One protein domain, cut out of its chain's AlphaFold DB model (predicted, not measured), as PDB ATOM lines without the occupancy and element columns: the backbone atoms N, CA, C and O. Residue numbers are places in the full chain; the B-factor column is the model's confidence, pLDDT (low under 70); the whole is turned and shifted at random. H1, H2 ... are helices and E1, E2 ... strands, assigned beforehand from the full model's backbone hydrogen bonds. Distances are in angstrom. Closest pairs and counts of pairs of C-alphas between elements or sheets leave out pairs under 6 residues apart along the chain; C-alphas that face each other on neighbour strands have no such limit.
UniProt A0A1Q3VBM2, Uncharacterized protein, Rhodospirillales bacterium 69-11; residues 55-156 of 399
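Overview. This is residues 55 to 156 of the 399 residues of an uncharacterized protein of Rhodospirillales bacterium 69-11 (UniProt A0A1Q3VBM2). With little regular structure, this elongated domain has a small sheet, E2 E3 E4, towards one end, H1 and E1 towards the other, and H2 between. The 102 printed residues, 39 in named elements, hold H1, E1, H2, E2, E3, E4 in turn, class mixed; the sheet, order E2 E3 E4, is mixed. It is only just loose, close to compact: radius of gyration of the C-alphas 15.8 A, spans 47 by 29 by 28 A.

Along the chain. Find C-alpha 61 at (-7.493, -12.418, 9.947), where H1, residues 61 to 66, begins. Then come E1, 84 to 86; H2, 89 to 102, 20.0 A; E2, 108 to 110; E3, 137 to 142, 16.6 A; and E4, 149 to 155, 19.7 A, ending at (3.552, 3.843, 39.010).

Arrangement. H1 touches H2, closest C-alphas Ile 63 and Ala 95, 5.8 A, at a steep tilt of 66 degrees. E1 pairs with no named strand. H2 is on the sheet, height 9.5 A, over E3. Within hydrogen-bond range are N 140 and O 109, 2.9 A, between parallel E2 and E3, and N 139 and O 152, 2.7 A, in the antiparallel hairpin E3 and E4; so is every O i to N i+4 pair in H1 and H2.

Size, cuts and confidence. The printed part has no cut; links 67 to 83 and 111 to 136 are long. Look for pLDDT under 70 at 40 residues, among them 114 to 137.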
ATOM      1  N   SER A  55       4.664  -8.091  10.505       80.25
ATOM      2  CA  SER A  55       5.276  -8.286  11.828       80.25
ATOM      3  C   SER A  55       4.749  -7.328  12.907       80.25
ATOM      4  O   SER A  55       4.723  -7.683  14.091       80.25
ATOM      5  N   ALA A  56       4.277  -6.141  12.512       78.62
ATOM      6  CA  ALA A  56       3.666  -5.170  13.416       78.62
ATOM      7  C   ALA A  56       2.218  -5.541  13.800       78.62
ATOM      8  O   ALA A  56       1.698  -5.063  14.814       78.62
ATOM      9  N   ALA A  57       1.547  -6.401  13.025       80.62
ATOM     10  CA  ALA A  57       0.171  -6.808  13.279       80.62
ATOM     11  C   ALA A  57       0.075  -7.692  14.530       80.62
ATOM     12  O   ALA A  57       0.830  -8.647  14.717       80.62
ATOM     13  N   LYS A  58      -0.887  -7.379  15.402       79.12
ATOM     14  CA  LYS A  58      -1.230  -8.208  16.572       79.12
ATOM     15  C   LYS A  58      -2.627  -8.827  16.483       79.12
ATOM     16  O   LYS A  58      -2.936  -9.705  17.278       79.12
ATOM     17  N   PHE A  59      -3.433  -8.385  15.522       79.44
ATOM     18  CA  PHE A  59      -4.802  -8.831  15.281       79.44
ATOM     19  C   PHE A  59      -4.865 -10.039  14.339       79.44
ATOM     20  O   PHE A  59      -3.917 -10.320  13.606       79.44
ATOM     21  N   ASP A  60      -5.983 -10.760  14.371       80.44
ATOM     22  CA  ASP A  60      -6.227 -11.936  13.536       80.44
ATOM     23  C   ASP A  60      -6.815 -11.577  12.157       80.44
ATOM     24  O   ASP A  60      -7.110 -10.419  11.846       80.44
ATOM     25  N   ALA A  61      -6.966 -12.589  11.299       79.12
ATOM     26  CA  ALA A  61      -7.493 -12.418   9.947       79.12
ATOM     27  C   ALA A  61      -8.960 -11.941   9.921       79.12
ATOM     28  O   ALA A  61      -9.373 -11.308   8.949       79.12
ATOM     29  N   GLU A  62      -9.738 -12.206  10.976       79.19
ATOM     30  CA  GLU A  62     -11.138 -11.780  11.081       79.19
ATOM     31  C   GLU A  62     -11.238 -10.270  11.340       79.19
ATOM     32  O   GLU A  62     -11.969  -9.565  10.638       79.19
ATOM     33  N   ILE A  63     -10.438  -9.747  12.276       79.00
ATOM     34  CA  ILE A  63     -10.330  -8.305  12.529       79.00
ATOM     35  C   ILE A  63      -9.695  -7.607  11.314       79.00
ATOM     36  O   ILE A  63     -10.174  -6.553  10.896       79.00
ATOM     37  N   ALA A  64      -8.679  -8.205  10.681       79.50
ATOM     38  CA  ALA A  64      -8.069  -7.654   9.468       79.50
ATOM     39  C   ALA A  64      -9.098  -7.451   8.339       79.50
ATOM     40  O   ALA A  64      -9.150  -6.380   7.730       79.50
ATOM     41  N   ALA A  65      -9.957  -8.449   8.094       78.62
ATOM     42  CA  ALA A  65     -10.997  -8.383   7.071       78.62
ATOM     43  C   ALA A  65     -12.083  -7.344   7.400       78.62
ATOM     44  O   ALA A  65     -12.533  -6.622   6.511       78.62
ATOM     45  N   LYS A  66     -12.464  -7.215   8.679       83.50
ATOM     46  CA  LYS A  66     -13.459  -6.236   9.148       83.50
ATOM     47  C   LYS A  66     -13.051  -4.787   8.860       83.50
ATOM     48  O   LYS A  66     -13.910  -3.969   8.540       83.50
ATOM     49  N   TYR A  67     -11.758  -4.485   8.950       80.44
ATOM     50  CA  TYR A  67     -11.207  -3.152   8.687       80.44
ATOM     51  C   TYR A  67     -10.633  -2.982   7.271       80.44
ATOM     52  O   TYR A  67     -10.045  -1.944   6.967       80.44
ATOM     53  N   GLY A  68     -10.801  -3.979   6.394       80.88
ATOM     54  CA  GLY A  68     -10.323  -3.921   5.010       80.88
ATOM     55  C   GLY A  68      -8.796  -3.866   4.888       80.88
ATOM     56  O   GLY A  68      -8.272  -3.209   3.988       80.88
ATOM     57  N   VAL A  69      -8.066  -4.494   5.813       83.38
ATOM     58  CA  VAL A  69      -6.601  -4.582   5.755       83.38
ATOM     59  C   VAL A  69      -6.210  -5.633   4.721       83.38
ATOM     60  O   VAL A  69      -6.276  -6.835   4.976       83.38
ATOM     61  N   GLU A  70      -5.793  -5.169   3.547       83.31
ATOM     62  CA  GLU A  70      -5.253  -6.018   2.486       83.31
ATOM     63  C   GLU A  70      -3.740  -6.191   2.650       83.31
ATOM     64  O   GLU A  70      -3.011  -5.224   2.897       83.31
ATOM     65  N   TRP A  71      -3.273  -7.433   2.514       83.75
ATOM     66  CA  TRP A  71      -1.860  -7.793   2.598       83.75
ATOM     67  C   TRP A  71      -1.275  -7.976   1.200       83.75
ATOM     68  O   TRP A  71      -1.785  -8.756   0.397       83.75
ATOM     69  N   HIS A  72      -0.178  -7.283   0.933       83.31
ATOM     70  CA  HIS A  72       0.642  -7.430  -0.263       83.31
ATOM     71  C   HIS A  72       1.947  -8.129   0.102       83.31
ATOM     72  O   HIS A  72       2.425  -7.971   1.220       83.31
ATOM     73  N   ASP A  73       2.522  -8.880  -0.831       79.56
ATOM     74  CA  ASP A  73       3.782  -9.598  -0.628       79.56
ATOM     75  C   ASP A  73       4.961  -8.795  -1.199       79.56
ATOM     76  O   ASP A  73       4.913  -8.355  -2.354       79.56
ATOM     77  N   ASP A  74       6.001  -8.561  -0.395       79.75
ATOM     78  CA  ASP A  74       7.262  -7.973  -0.845       79.75
ATOM     79  C   ASP A  74       8.245  -9.077  -1.247       79.75
ATOM     80  O   ASP A  74       8.967  -9.644  -0.428       79.75
ATOM     81  N   LEU A  75       8.296  -9.346  -2.552       77.69
ATOM     82  CA  LEU A  75       9.154 -10.372  -3.155       77.69
ATOM     83  C   LEU A  75      10.664 -10.093  -3.014       77.69
ATOM     84  O   LEU A  75      11.473 -10.924  -3.426       77.69
ATOM     85  N   PHE A  76      11.049  -8.930  -2.476       74.31
ATOM     86  CA  PHE A  76      12.439  -8.532  -2.252       74.31
ATOM     87  C   PHE A  76      12.801  -8.405  -0.768       74.31
ATOM     88  O   PHE A  76      13.905  -7.952  -0.454       74.31
ATOM     89  N   ALA A  77      11.906  -8.802   0.142       69.00
ATOM     90  CA  ALA A  77      12.225  -8.858   1.561       69.00
ATOM     91  C   ALA A  77      13.362  -9.870   1.834       69.00
ATOM     92  O   ALA A  77      13.481 -10.880   1.128       69.00
ATOM     93  N   PRO A  78      14.216  -9.622   2.844       72.31
ATOM     94  CA  PRO A  78      15.187 -10.602   3.322       72.31
ATOM     95  C   PRO A  78      14.509 -11.945   3.636       72.31
ATOM     96  O   PRO A  78      13.423 -11.981   4.209       72.31
ATOM     97  N   GLY A  79      15.130 -13.062   3.244       67.50
ATOM     98  CA  GLY A  79      14.508 -14.395   3.328       67.50
ATOM     99  C   GLY A  79      14.250 -14.917   4.750       67.50
ATOM    100  O   GLY A  79      13.674 -15.991   4.908       67.50
ATOM    101  N   ASP A  80      14.700 -14.192   5.770       72.56
ATOM    102  CA  ASP A  80      14.469 -14.433   7.192       72.56
ATOM    103  C   ASP A  80      13.277 -13.646   7.772       72.56
ATOM    104  O   ASP A  80      12.905 -13.879   8.925       72.56
ATOM    105  N   GLU A  81      12.635 -12.775   6.986       68.44
ATOM    106  CA  GLU A  81      11.502 -11.945   7.405       68.44
ATOM    107  C   GLU A  81      10.203 -12.276   6.644       68.44
ATOM    108  O   GLU A  81      10.204 -12.775   5.520       68.44
ATOM    109  N   ASP A  82       9.054 -11.997   7.269       76.81
ATOM    110  CA  ASP A  82       7.748 -12.084   6.604       76.81
ATOM    111  C   ASP A  82       7.541 -10.826   5.747       76.81
ATOM    112  O   ASP A  82       7.251  -9.750   6.272       76.81
ATOM    113  N   GLY A  83       7.707 -10.965   4.429       75.38
ATOM    114  CA  GLY A  83       7.648  -9.868   3.457       75.38
ATOM    115  C   GLY A  83       6.266  -9.236   3.263       75.38
ATOM    116  O   GLY A  83       6.117  -8.318   2.457       75.38
ATOM    117  N   ARG A  84       5.229  -9.687   3.975       83.12
ATOM    118  CA  ARG A  84       3.886  -9.123   3.820       83.12
ATOM    119  C   ARG A  84       3.792  -7.712   4.400       83.12
ATOM    120  O   ARG A  84       4.229  -7.449   5.518       83.12
ATOM    121  N   TYR A  85       3.146  -6.801   3.677       82.19
ATOM    122  CA  TYR A  85       2.880  -5.432   4.122       82.19
ATOM    123  C   TYR A  85       1.496  -4.947   3.687       82.19
ATOM    124  O   TYR A  85       0.922  -5.439   2.719       82.19
ATOM    125  N   THR A  86       0.959  -3.946   4.380       82.56
ATOM    126  CA  THR A  86      -0.266  -3.248   3.976       82.56
ATOM    127  C   THR A  86       0.006  -1.773   3.699       82.56
ATOM    128  O   THR A  86       0.934  -1.174   4.251       82.56
ATOM    129  N   THR A  87      -0.810  -1.184   2.829       78.50
ATOM    130  CA  THR A  87      -0.837   0.263   2.563       78.50
ATOM    131  C   THR A  87      -2.089   0.933   3.134       78.50
ATOM    132  O   THR A  87      -2.159   2.164   3.179       78.50
ATOM    133  N   ASN A  88      -3.054   0.147   3.634       79.50
ATOM    134  CA  ASN A  88      -4.249   0.654   4.298       79.50
ATOM    135  C   ASN A  88      -3.936   1.000   5.762       79.50
ATOM    136  O   ASN A  88      -4.172   0.214   6.681       79.50
ATOM    137  N   VAL A  89      -3.372   2.191   5.963       76.12
ATOM    138  CA  VAL A  89      -2.983   2.700   7.283       76.12
ATOM    139  C   VAL A  89      -4.203   2.829   8.201       76.12
ATOM    140  O   VAL A  89      -4.180   2.322   9.315       76.12
ATOM    141  N   GLU A  90      -5.291   3.452   7.753       77.50
ATOM    142  CA  GLU A  90      -6.461   3.707   8.609       77.50
ATOM    143  C   GLU A  90      -7.137   2.409   9.075       77.50
ATOM    144  O   GLU A  90      -7.432   2.259  10.264       77.50
ATOM    145  N   GLY A  91      -7.294   1.436   8.172       79.19
ATOM    146  CA  GLY A  91      -7.814   0.112   8.512       79.19
ATOM    147  C   GLY A  91      -6.897  -0.646   9.475       79.19
ATOM    148  O   GLY A  91      -7.370  -1.255  10.434       79.19
ATOM    149  N   PHE A  92      -5.578  -0.557   9.280       82.75
ATOM    150  CA  PHE A  92      -4.603  -1.223  10.144       82.75
ATOM    151  C   PHE A  92      -4.627  -0.679  11.579       82.75
ATOM    152  O   PHE A  92      -4.665  -1.456  12.533       82.75
ATOM    153  N   PHE A  93      -4.650   0.648  11.741       80.12
ATOM    154  CA  PHE A  93      -4.716   1.285  13.060       80.12
ATOM    155  C   PHE A  93      -6.050   0.983  13.771       80.12
ATOM    156  O   PHE A  93      -6.044   0.706  14.972       80.12
ATOM    157  N   GLY A  94      -7.172   0.950  13.039       80.12
ATOM    158  CA  GLY A  94      -8.475   0.541  13.581       80.12
ATOM    159  C   GLY A  94      -8.496  -0.917  14.056       80.12
ATOM    160  O   GLY A  94      -8.918  -1.199  15.178       80.12
ATOM    161  N   ALA A  95      -7.943  -1.833  13.255       80.81
ATOM    162  CA  ALA A  95      -7.808  -3.247  13.602       80.81
ATOM    163  C   ALA A  95      -6.927  -3.472  14.844       80.81
ATOM    164  O   ALA A  95      -7.250  -4.280  15.718       80.81
ATOM    165  N   GLN A  96      -5.823  -2.730  14.963       79.56
ATOM    166  CA  GLN A  96      -4.948  -2.797  16.132       79.56
ATOM    167  C   GLN A  96      -5.593  -2.234  17.395       79.56
ATOM    168  O   GLN A  96      -5.363  -2.778  18.476       79.56
ATOM    169  N   GLN A  97      -6.391  -1.172  17.274       76.75
ATOM    170  CA  GLN A  97      -7.121  -0.611  18.403       76.75
ATOM    171  C   GLN A  97      -8.211  -1.572  18.897       76.75
ATOM    172  O   GLN A  97      -8.292  -1.814  20.099       76.75
ATOM    173  N   GLU A  98      -8.984  -2.189  17.997       78.31
ATOM    174  CA  GLU A  98      -9.988  -3.191  18.382       78.31
ATOM    175  C   GLU A  98      -9.338  -4.421  19.031       78.31
ATOM    176  O   GLU A  98      -9.820  -4.930  20.044       78.31
ATOM    177  N   TRP A  99      -8.194  -4.876  18.513       79.50
ATOM    178  CA  TRP A  99      -7.446  -5.953  19.158       79.50
ATOM    179  C   TRP A  99      -6.916  -5.558  20.537       79.50
ATOM    180  O   TRP A  99      -6.976  -6.368  21.461       79.50
ATOM    181  N   LEU A 100      -6.432  -4.324  20.695       74.81
ATOM    182  CA  LEU A 100      -6.003  -3.786  21.984       74.81
ATOM    183  C   LEU A 100      -7.156  -3.755  22.990       74.81
ATOM    184  O   LEU A 100      -6.966  -4.177  24.126       74.81
ATOM    185  N   GLU A 101      -8.340  -3.310  22.578       72.50
ATOM    186  CA  GLU A 101      -9.540  -3.262  23.420       72.50
ATOM    187  C   GLU A 101     -10.024  -4.668  23.821       72.50
ATOM    188  O   GLU A 101     -10.399  -4.884  24.974       72.50
ATOM    189  N   ASN A 102      -9.922  -5.644  22.914       75.25
ATOM    190  CA  ASN A 102     -10.345  -7.029  23.152       75.25
ATOM    191  C   ASN A 102      -9.298  -7.888  23.894       75.25
ATOM    192  O   ASN A 102      -9.667  -8.844  24.576       75.25
ATOM    193  N   SER A 103      -8.004  -7.559  23.785       67.56
ATOM    194  CA  SER A 103      -6.882  -8.392  24.266       67.56
ATOM    195  C   SER A 103      -6.064  -7.759  25.398       67.56
ATOM    196  O   SER A 103      -4.936  -8.187  25.661       67.56
ATOM    197  N   LEU A 104      -6.609  -6.758  26.098       66.88
ATOM    198  CA  LEU A 104      -5.959  -6.124  27.252       66.88
ATOM    199  C   LEU A 104      -5.646  -7.152  28.363       66.88
ATOM    200  O   LEU A 104      -6.559  -7.761  28.932       66.88
ATOM    201  N   PRO A 105      -4.366  -7.331  28.749       61.94
ATOM    202  CA  PRO A 105      -4.003  -8.197  29.869       61.94
ATOM    203  C   PRO A 105      -4.573  -7.673  31.194       61.94
ATOM    204  O   PRO A 105      -4.752  -6.467  31.369       61.94
ATOM    205  N   LYS A 106      -4.817  -8.559  32.172       52.19
ATOM    206  CA  LYS A 106      -5.339  -8.170  33.499       52.19
ATOM    207  C   LYS A 106      -4.423  -7.119  34.154       52.19
ATOM    208  O   LYS A 106      -3.317  -7.451  34.570       52.19
ATOM    209  N   GLY A 107      -4.898  -5.873  34.254       56.56
ATOM    210  CA  GLY A 107      -4.150  -4.728  34.802       56.56
ATOM    211  C   GLY A 107      -3.557  -3.766  33.760       56.56
ATOM    212  O   GLY A 107      -2.881  -2.813  34.145       56.56
ATOM    213  N   GLY A 108      -3.798  -4.001  32.466       60.28
ATOM    214  CA  GLY A 108      -3.438  -3.087  31.386       60.28
ATOM    215  C   GLY A 108      -4.398  -1.901  31.272       60.28
ATOM    216  O   GLY A 108      -5.602  -2.067  31.451       60.28
ATOM    217  N   VAL A 109      -3.882  -0.710  30.961       67.81
ATOM    218  CA  VAL A 109      -4.699   0.488  30.680       67.81
ATOM    219  C   VAL A 109      -4.288   1.071  29.330       67.81
ATOM    220  O   VAL A 109      -3.097   1.208  29.062       67.81
ATOM    221  N   LEU A 110      -5.252   1.434  28.481       67.56
ATOM    222  CA  LEU A 110      -4.959   2.161  27.245       67.56
ATOM    223  C   LEU A 110      -4.545   3.597  27.596       67.56
ATOM    224  O   LEU A 110      -5.304   4.328  28.234       67.56
ATOM    225  N   VAL A 111      -3.329   3.991  27.218       70.31
ATOM    226  CA  VAL A 111      -2.804   5.330  27.514       70.31
ATOM    227  C   VAL A 111      -2.986   6.217  26.279       70.31
ATOM    228  O   VAL A 111      -2.482   5.857  25.211       70.31
ATOM    229  N   PRO A 112      -3.686   7.366  26.391       68.62
ATOM    230  CA  PRO A 112      -3.825   8.296  25.274       68.62
ATOM    231  C   PRO A 112      -2.455   8.845  24.879       68.62
ATOM    232  O   PRO A 112      -1.550   8.898  25.705       68.62
ATOM    233  N   GLN A 113      -2.279   9.266  23.633       70.06
ATOM    234  CA  GLN A 113      -1.017   9.848  23.172       70.06
ATOM    235  C   GLN A 113      -1.086  11.367  23.108       70.06
ATOM    236  O   GLN A 113      -2.156  11.944  22.923       70.06
ATOM    237  N   ASN A 114       0.066  12.011  23.274       68.62
ATOM    238  CA  ASN A 114       0.228  13.435  23.016       68.62
ATOM    239  C   ASN A 114       0.436  13.712  21.513       68.62
ATOM    240  O   ASN A 114       0.575  12.793  20.707       68.62
ATOM    241  N   GLU A 115       0.507  14.991  21.145       58.19
ATOM    242  CA  GLU A 115       0.711  15.466  19.763       58.19
ATOM    243  C   GLU A 115       1.992  14.918  19.098       58.19
ATOM    244  O   GLU A 115       2.088  14.850  17.876       58.19
ATOM    245  N   TYR A 116       2.959  14.450  19.893       61.06
ATOM    246  CA  TYR A 116       4.218  13.868  19.426       61.06
ATOM    247  C   TYR A 116       4.213  12.328  19.363       61.06
ATOM    248  O   TYR A 116       5.253  11.731  19.069       61.06
ATOM    249  N   GLY A 117       3.074  11.675  19.627       59.50
ATOM    250  CA  GLY A 117       2.935  10.213  19.614       59.50
ATOM    251  C   GLY A 117       3.471   9.509  20.864       59.50
ATOM    252  O   GLY A 117       3.645   8.292  20.864       59.50
ATOM    253  N   GLN A 118       3.763  10.257  21.929       68.94
ATOM    254  CA  GLN A 118       4.230   9.707  23.199       68.94
ATOM    255  C   GLN A 118       3.047   9.424  24.137       68.94
ATOM    256  O   GLN A 118       2.064  10.169  24.124       68.94
ATOM    257  N   PRO A 119       3.137   8.396  24.995       68.19
ATOM    258  CA  PRO A 119       2.073   8.053  25.931       68.19
ATOM    259  C   PRO A 119       1.886   9.157  26.981       68.19
ATOM    260  O   PRO A 119       2.782   9.473  27.764       68.19
ATOM    261  N   GLN A 120       0.688   9.731  27.015       69.06
ATOM    262  CA  GLN A 120       0.258  10.744  27.965       69.06
ATOM    263  C   GLN A 120      -0.144  10.077  29.282       69.06
ATOM    264  O   GLN A 120      -1.291   9.679  29.492       69.06
ATOM    265  N   LEU A 121       0.816   9.962  30.197       69.06
ATOM    266  CA  LEU A 121       0.563   9.388  31.514       69.06
ATOM    267  C   LEU A 121      -0.353  10.277  32.383       69.06
ATOM    268  O   LEU A 121      -0.333  11.510  32.258       69.06
ATOM    269  N   PRO A 122      -1.128   9.679  33.315       65.75
ATOM    270  CA  PRO A 122      -1.907  10.422  34.300       65.75
ATOM    271  C   PRO A 122      -1.039  11.383  35.124       65.75
ATOM    272  O   PRO A 122       0.100  11.075  35.482       65.75
ATOM    273  N   LYS A 123      -1.591  12.549  35.486       53.41
ATOM    274  CA  LYS A 123      -0.896  13.532  36.335       53.41
ATOM    275  C   LYS A 123      -0.446  12.857  37.645       53.41
ATOM    276  O   LYS A 123      -1.291  12.335  38.368       53.41
ATOM    277  N   LYS A 124       0.856  12.942  37.961       58.34
ATOM    278  CA  LYS A 124       1.577  12.309  39.098       58.34
ATOM    279  C   LYS A 124       2.073  10.866  38.888       58.34
ATOM    280  O   LYS A 124       2.587  10.291  39.843       58.34
ATOM    281  N   ALA A 125       1.937  10.275  37.703       64.69
ATOM    282  CA  ALA A 125       2.558   8.984  37.409       64.69
ATOM    283  C   ALA A 125       4.066   9.138  37.135       64.69
ATOM    284  O   ALA A 125       4.472  10.034  36.397       64.69
ATOM    285  N   GLU A 126       4.883   8.256  37.709       62.22
ATOM    286  CA  GLU A 126       6.316   8.149  37.410       62.22
ATOM    287  C   GLU A 126       6.564   6.964  36.466       62.22
ATOM    288  O   GLU A 126       6.000   5.879  36.656       62.22
ATOM    289  N   HIS A 127       7.407   7.167  35.449       67.56
ATOM    290  CA  HIS A 127       7.879   6.090  34.577       67.56
ATOM    291  C   HIS A 127       8.783   5.138  35.364       67.56
ATOM    292  O   HIS A 127       9.721   5.573  36.033       67.56
ATOM    293  N   VAL A 128       8.538   3.834  35.241       62.97
ATOM    294  CA  VAL A 128       9.401   2.809  35.831       62.97
ATOM    295  C   VAL A 128      10.244   2.188  34.725       62.97
ATOM    296  O   VAL A 128       9.747   1.437  33.888       62.97
ATOM    297  N   TYR A 129      11.539   2.494  34.733       50.12
ATOM    298  CA  TYR A 129      12.520   1.868  33.850       50.12
ATOM    299  C   TYR A 129      13.088   0.625  34.555       50.12
ATOM    300  O   TYR A 129      14.005   0.727  35.366       50.12
ATOM    301  N   GLY A 130      12.492  -0.551  34.328       60.59
ATOM    302  CA  GLY A 130      12.918  -1.804  34.965       60.59
ATOM    303  C   GLY A 130      11.840  -2.891  34.986       60.59
ATOM    304  O   GLY A 130      10.805  -2.770  34.334       60.59
ATOM    305  N   LYS A 131      12.081  -3.977  35.737       56.78
ATOM    306  CA  LYS A 131      11.089  -5.054  35.908       56.78
ATOM    307  C   LYS A 131       9.872  -4.534  36.697       56.78
ATOM    308  O   LYS A 131      10.084  -3.981  37.777       56.78
ATOM    309  N   PRO A 132       8.632  -4.747  36.214       58.66
ATOM    310  CA  PRO A 132       7.427  -4.302  36.912       58.66
ATOM    311  C   PRO A 132       7.332  -4.899  38.321       58.66
ATOM    312  O   PRO A 132       7.414  -6.116  38.505       58.66
ATOM    313  N   GLY A 133       7.159  -4.043  39.323       59.41
ATOM    314  CA  GLY A 133       6.824  -4.414  40.692       59.41
ATOM    315  C   GLY A 133       5.316  -4.603  40.896       59.41
ATOM    316  O   GLY A 133       4.495  -4.277  40.045       59.41
ATOM    317  N   LYS A 134       4.925  -5.091  42.078       56.19
ATOM    318  CA  LYS A 134       3.533  -5.465  42.419       56.19
ATOM    319  C   LYS A 134       2.515  -4.301  42.403       56.19
ATOM    320  O   LYS A 134       1.319  -4.560  42.441       56.19
ATOM    321  N   ASN A 135       2.981  -3.050  42.352       59.78
ATOM    322  CA  ASN A 135       2.158  -1.829  42.357       59.78
ATOM    323  C   ASN A 135       2.257  -1.033  41.041       59.78
ATOM    324  O   ASN A 135       1.858   0.131  41.001       59.78
ATOM    325  N   ASP A 136       2.833  -1.630  39.997       68.12
ATOM    326  CA  ASP A 136       3.063  -0.956  38.723       68.12
ATOM    327  C   ASP A 136       1.935  -1.277  37.740       68.12
ATOM    328  O   ASP A 136       1.440  -2.403  37.687       68.12
ATOM    329  N   ILE A 137       1.516  -0.270  36.975       69.12
ATOM    330  CA  ILE A 137       0.470  -0.373  35.959       69.12
ATOM    331  C   ILE A 137       1.148  -0.396  34.594       69.12
ATOM    332  O   ILE A 137       1.980   0.459  34.288       69.12
ATOM    333  N   THR A 138       0.775  -1.358  33.753       71.75
ATOM    334  CA  THR A 138       1.268  -1.431  32.376       71.75
ATOM    335  C   THR A 138       0.289  -0.716  31.454       71.75
ATOM    336  O   THR A 138      -0.811  -1.192  31.187       71.75
ATOM    337  N   GLY A 139       0.681   0.451  30.969       74.31
ATOM    338  CA  GLY A 139       0.019   1.157  29.888       74.31
ATOM    339  C   GLY A 139       0.344   0.545  28.527       74.31
ATOM    340  O   GLY A 139       1.502   0.234  28.256       74.31
ATOM    341  N   TYR A 140      -0.657   0.410  27.663       75.19
ATOM    342  CA  TYR A 140      -0.485   0.042  26.255       75.19
ATOM    343  C   TYR A 140      -0.834   1.255  25.390       75.19
ATOM    344  O   TYR A 140      -1.806   1.955  25.678       75.19
ATOM    345  N   TYR A 141      -0.033   1.532  24.362       75.75
ATOM    346  CA  TYR A 141      -0.300   2.595  23.393       75.75
ATOM    347  C   TYR A 141       0.179   2.181  22.000       75.75
ATOM    348  O   TYR A 141       1.072   1.346  21.858       75.75
ATOM    349  N   LEU A 142      -0.438   2.755  20.971       77.62
ATOM    350  CA  LEU A 142      -0.168   2.440  19.574       77.62
ATOM    351  C   LEU A 142       0.772   3.469  18.926       77.62
ATOM    352  O   LEU A 142       0.335   4.564  18.598       77.62
ATOM    353  N   ASP A 143       2.046   3.146  18.723       76.38
ATOM    354  CA  ASP A 143       3.017   4.110  18.195       76.38
ATOM    355  C   ASP A 143       2.631   4.585  16.774       76.38
ATOM    356  O   ASP A 143       2.574   3.776  15.841       76.38
ATOM    357  N   PRO A 144       2.414   5.895  16.557       68.25
ATOM    358  CA  PRO A 144       1.964   6.411  15.277       68.25
ATOM    359  C   PRO A 144       3.059   6.356  14.211       68.25
ATOM    360  O   PRO A 144       2.730   6.450  13.035       68.25
ATOM    361  N   ARG A 145       4.339   6.158  14.558       70.06
ATOM    362  CA  ARG A 145       5.457   6.012  13.607       70.06
ATOM    363  C   ARG A 145       5.753   4.566  13.237       70.06
ATOM    364  O   ARG A 145       5.993   4.302  12.062       70.06
ATOM    365  N   THR A 146       5.707   3.639  14.188       71.25
ATOM    366  CA  THR A 146       6.000   2.221  13.898       71.25
ATOM    367  C   THR A 146       4.749   1.391  13.634       71.25
ATOM    368  O   THR A 146       4.863   0.311  13.073       71.25
ATOM    369  N   ALA A 147       3.558   1.920  13.947       68.31
ATOM    370  CA  ALA A 147       2.297   1.176  13.926       68.31
ATOM    371  C   ALA A 147       2.377  -0.096  14.787       68.31
ATOM    372  O   ALA A 147       1.777  -1.111  14.467       68.31
ATOM    373  N   GLU A 148       3.152  -0.065  15.872       76.75
ATOM    374  CA  GLU A 148       3.284  -1.181  16.804       76.75
ATOM    375  C   GLU A 148       2.647  -0.834  18.145       76.75
ATOM    376  O   GLU A 148       2.709   0.302  18.626       76.75
ATOM    377  N   VAL A 149       2.099  -1.856  18.797       75.88
ATOM    378  CA  VAL A 149       1.656  -1.756  20.184       75.88
ATOM    379  C   VAL A 149       2.879  -1.735  21.100       75.88
ATOM    380  O   VAL A 149       3.566  -2.745  21.260       75.88
ATOM    381  N   LYS A 150       3.130  -0.592  21.740       77.12
ATOM    382  CA  LYS A 150       4.195  -0.412  22.727       77.12
ATOM    383  C   LYS A 150       3.637  -0.387  24.143       77.12
ATOM    384  O   LYS A 150       2.491  -0.006  24.392       77.12
ATOM    385  N   THR A 151       4.476  -0.795  25.088       74.81
ATOM    386  CA  THR A 151       4.134  -0.855  26.510       74.81
ATOM    387  C   THR A 151       4.916   0.184  27.302       74.81
ATOM    388  O   THR A 151       6.088   0.447  27.041       74.81
ATOM    389  N   VAL A 152       4.259   0.788  28.291       69.94
ATOM    390  CA  VAL A 152       4.889   1.647  29.297       69.94
ATOM    391  C   VAL A 152       4.469   1.187  30.670       69.94
ATOM    392  O   VAL A 152       3.288   1.105  30.970       69.94
ATOM    393  N   VAL A 153       5.439   0.951  31.537       71.81
ATOM    394  CA  VAL A 153       5.184   0.634  32.938       71.81
ATOM    395  C   VAL A 153       5.262   1.934  33.730       71.81
ATOM    396  O   VAL A 153       6.275   2.638  33.689       71.81
ATOM    397  N   TYR A 154       4.184   2.280  34.427       70.88
ATOM    398  CA  TYR A 154       4.118   3.482  35.249       70.88
ATOM    399  C   TYR A 154       3.564   3.177  36.636       70.88
ATOM    400  O   TYR A 154       2.728   2.293  36.827       70.88
ATOM    401  N   ARG A 155       4.027   3.934  37.629       71.56
ATOM    402  CA  ARG A 155       3.552   3.843  39.010       71.56
ATOM    403  C   ARG A 155       2.821   5.125  39.370       71.56
ATOM    404  O   ARG A 155       3.376   6.213  39.246       71.56
ATOM    405  N   VAL A 156       1.589   4.998  39.858       63.00
ATOM    406  CA  VAL A 156       0.886   6.101  40.525       63.00
ATOM    407  C   VAL A 156       1.208   5.994  42.019       63.00
ATOM    408  O   VAL A 156       0.882   4.970  42.624       63.00
TER     409      VAL A 156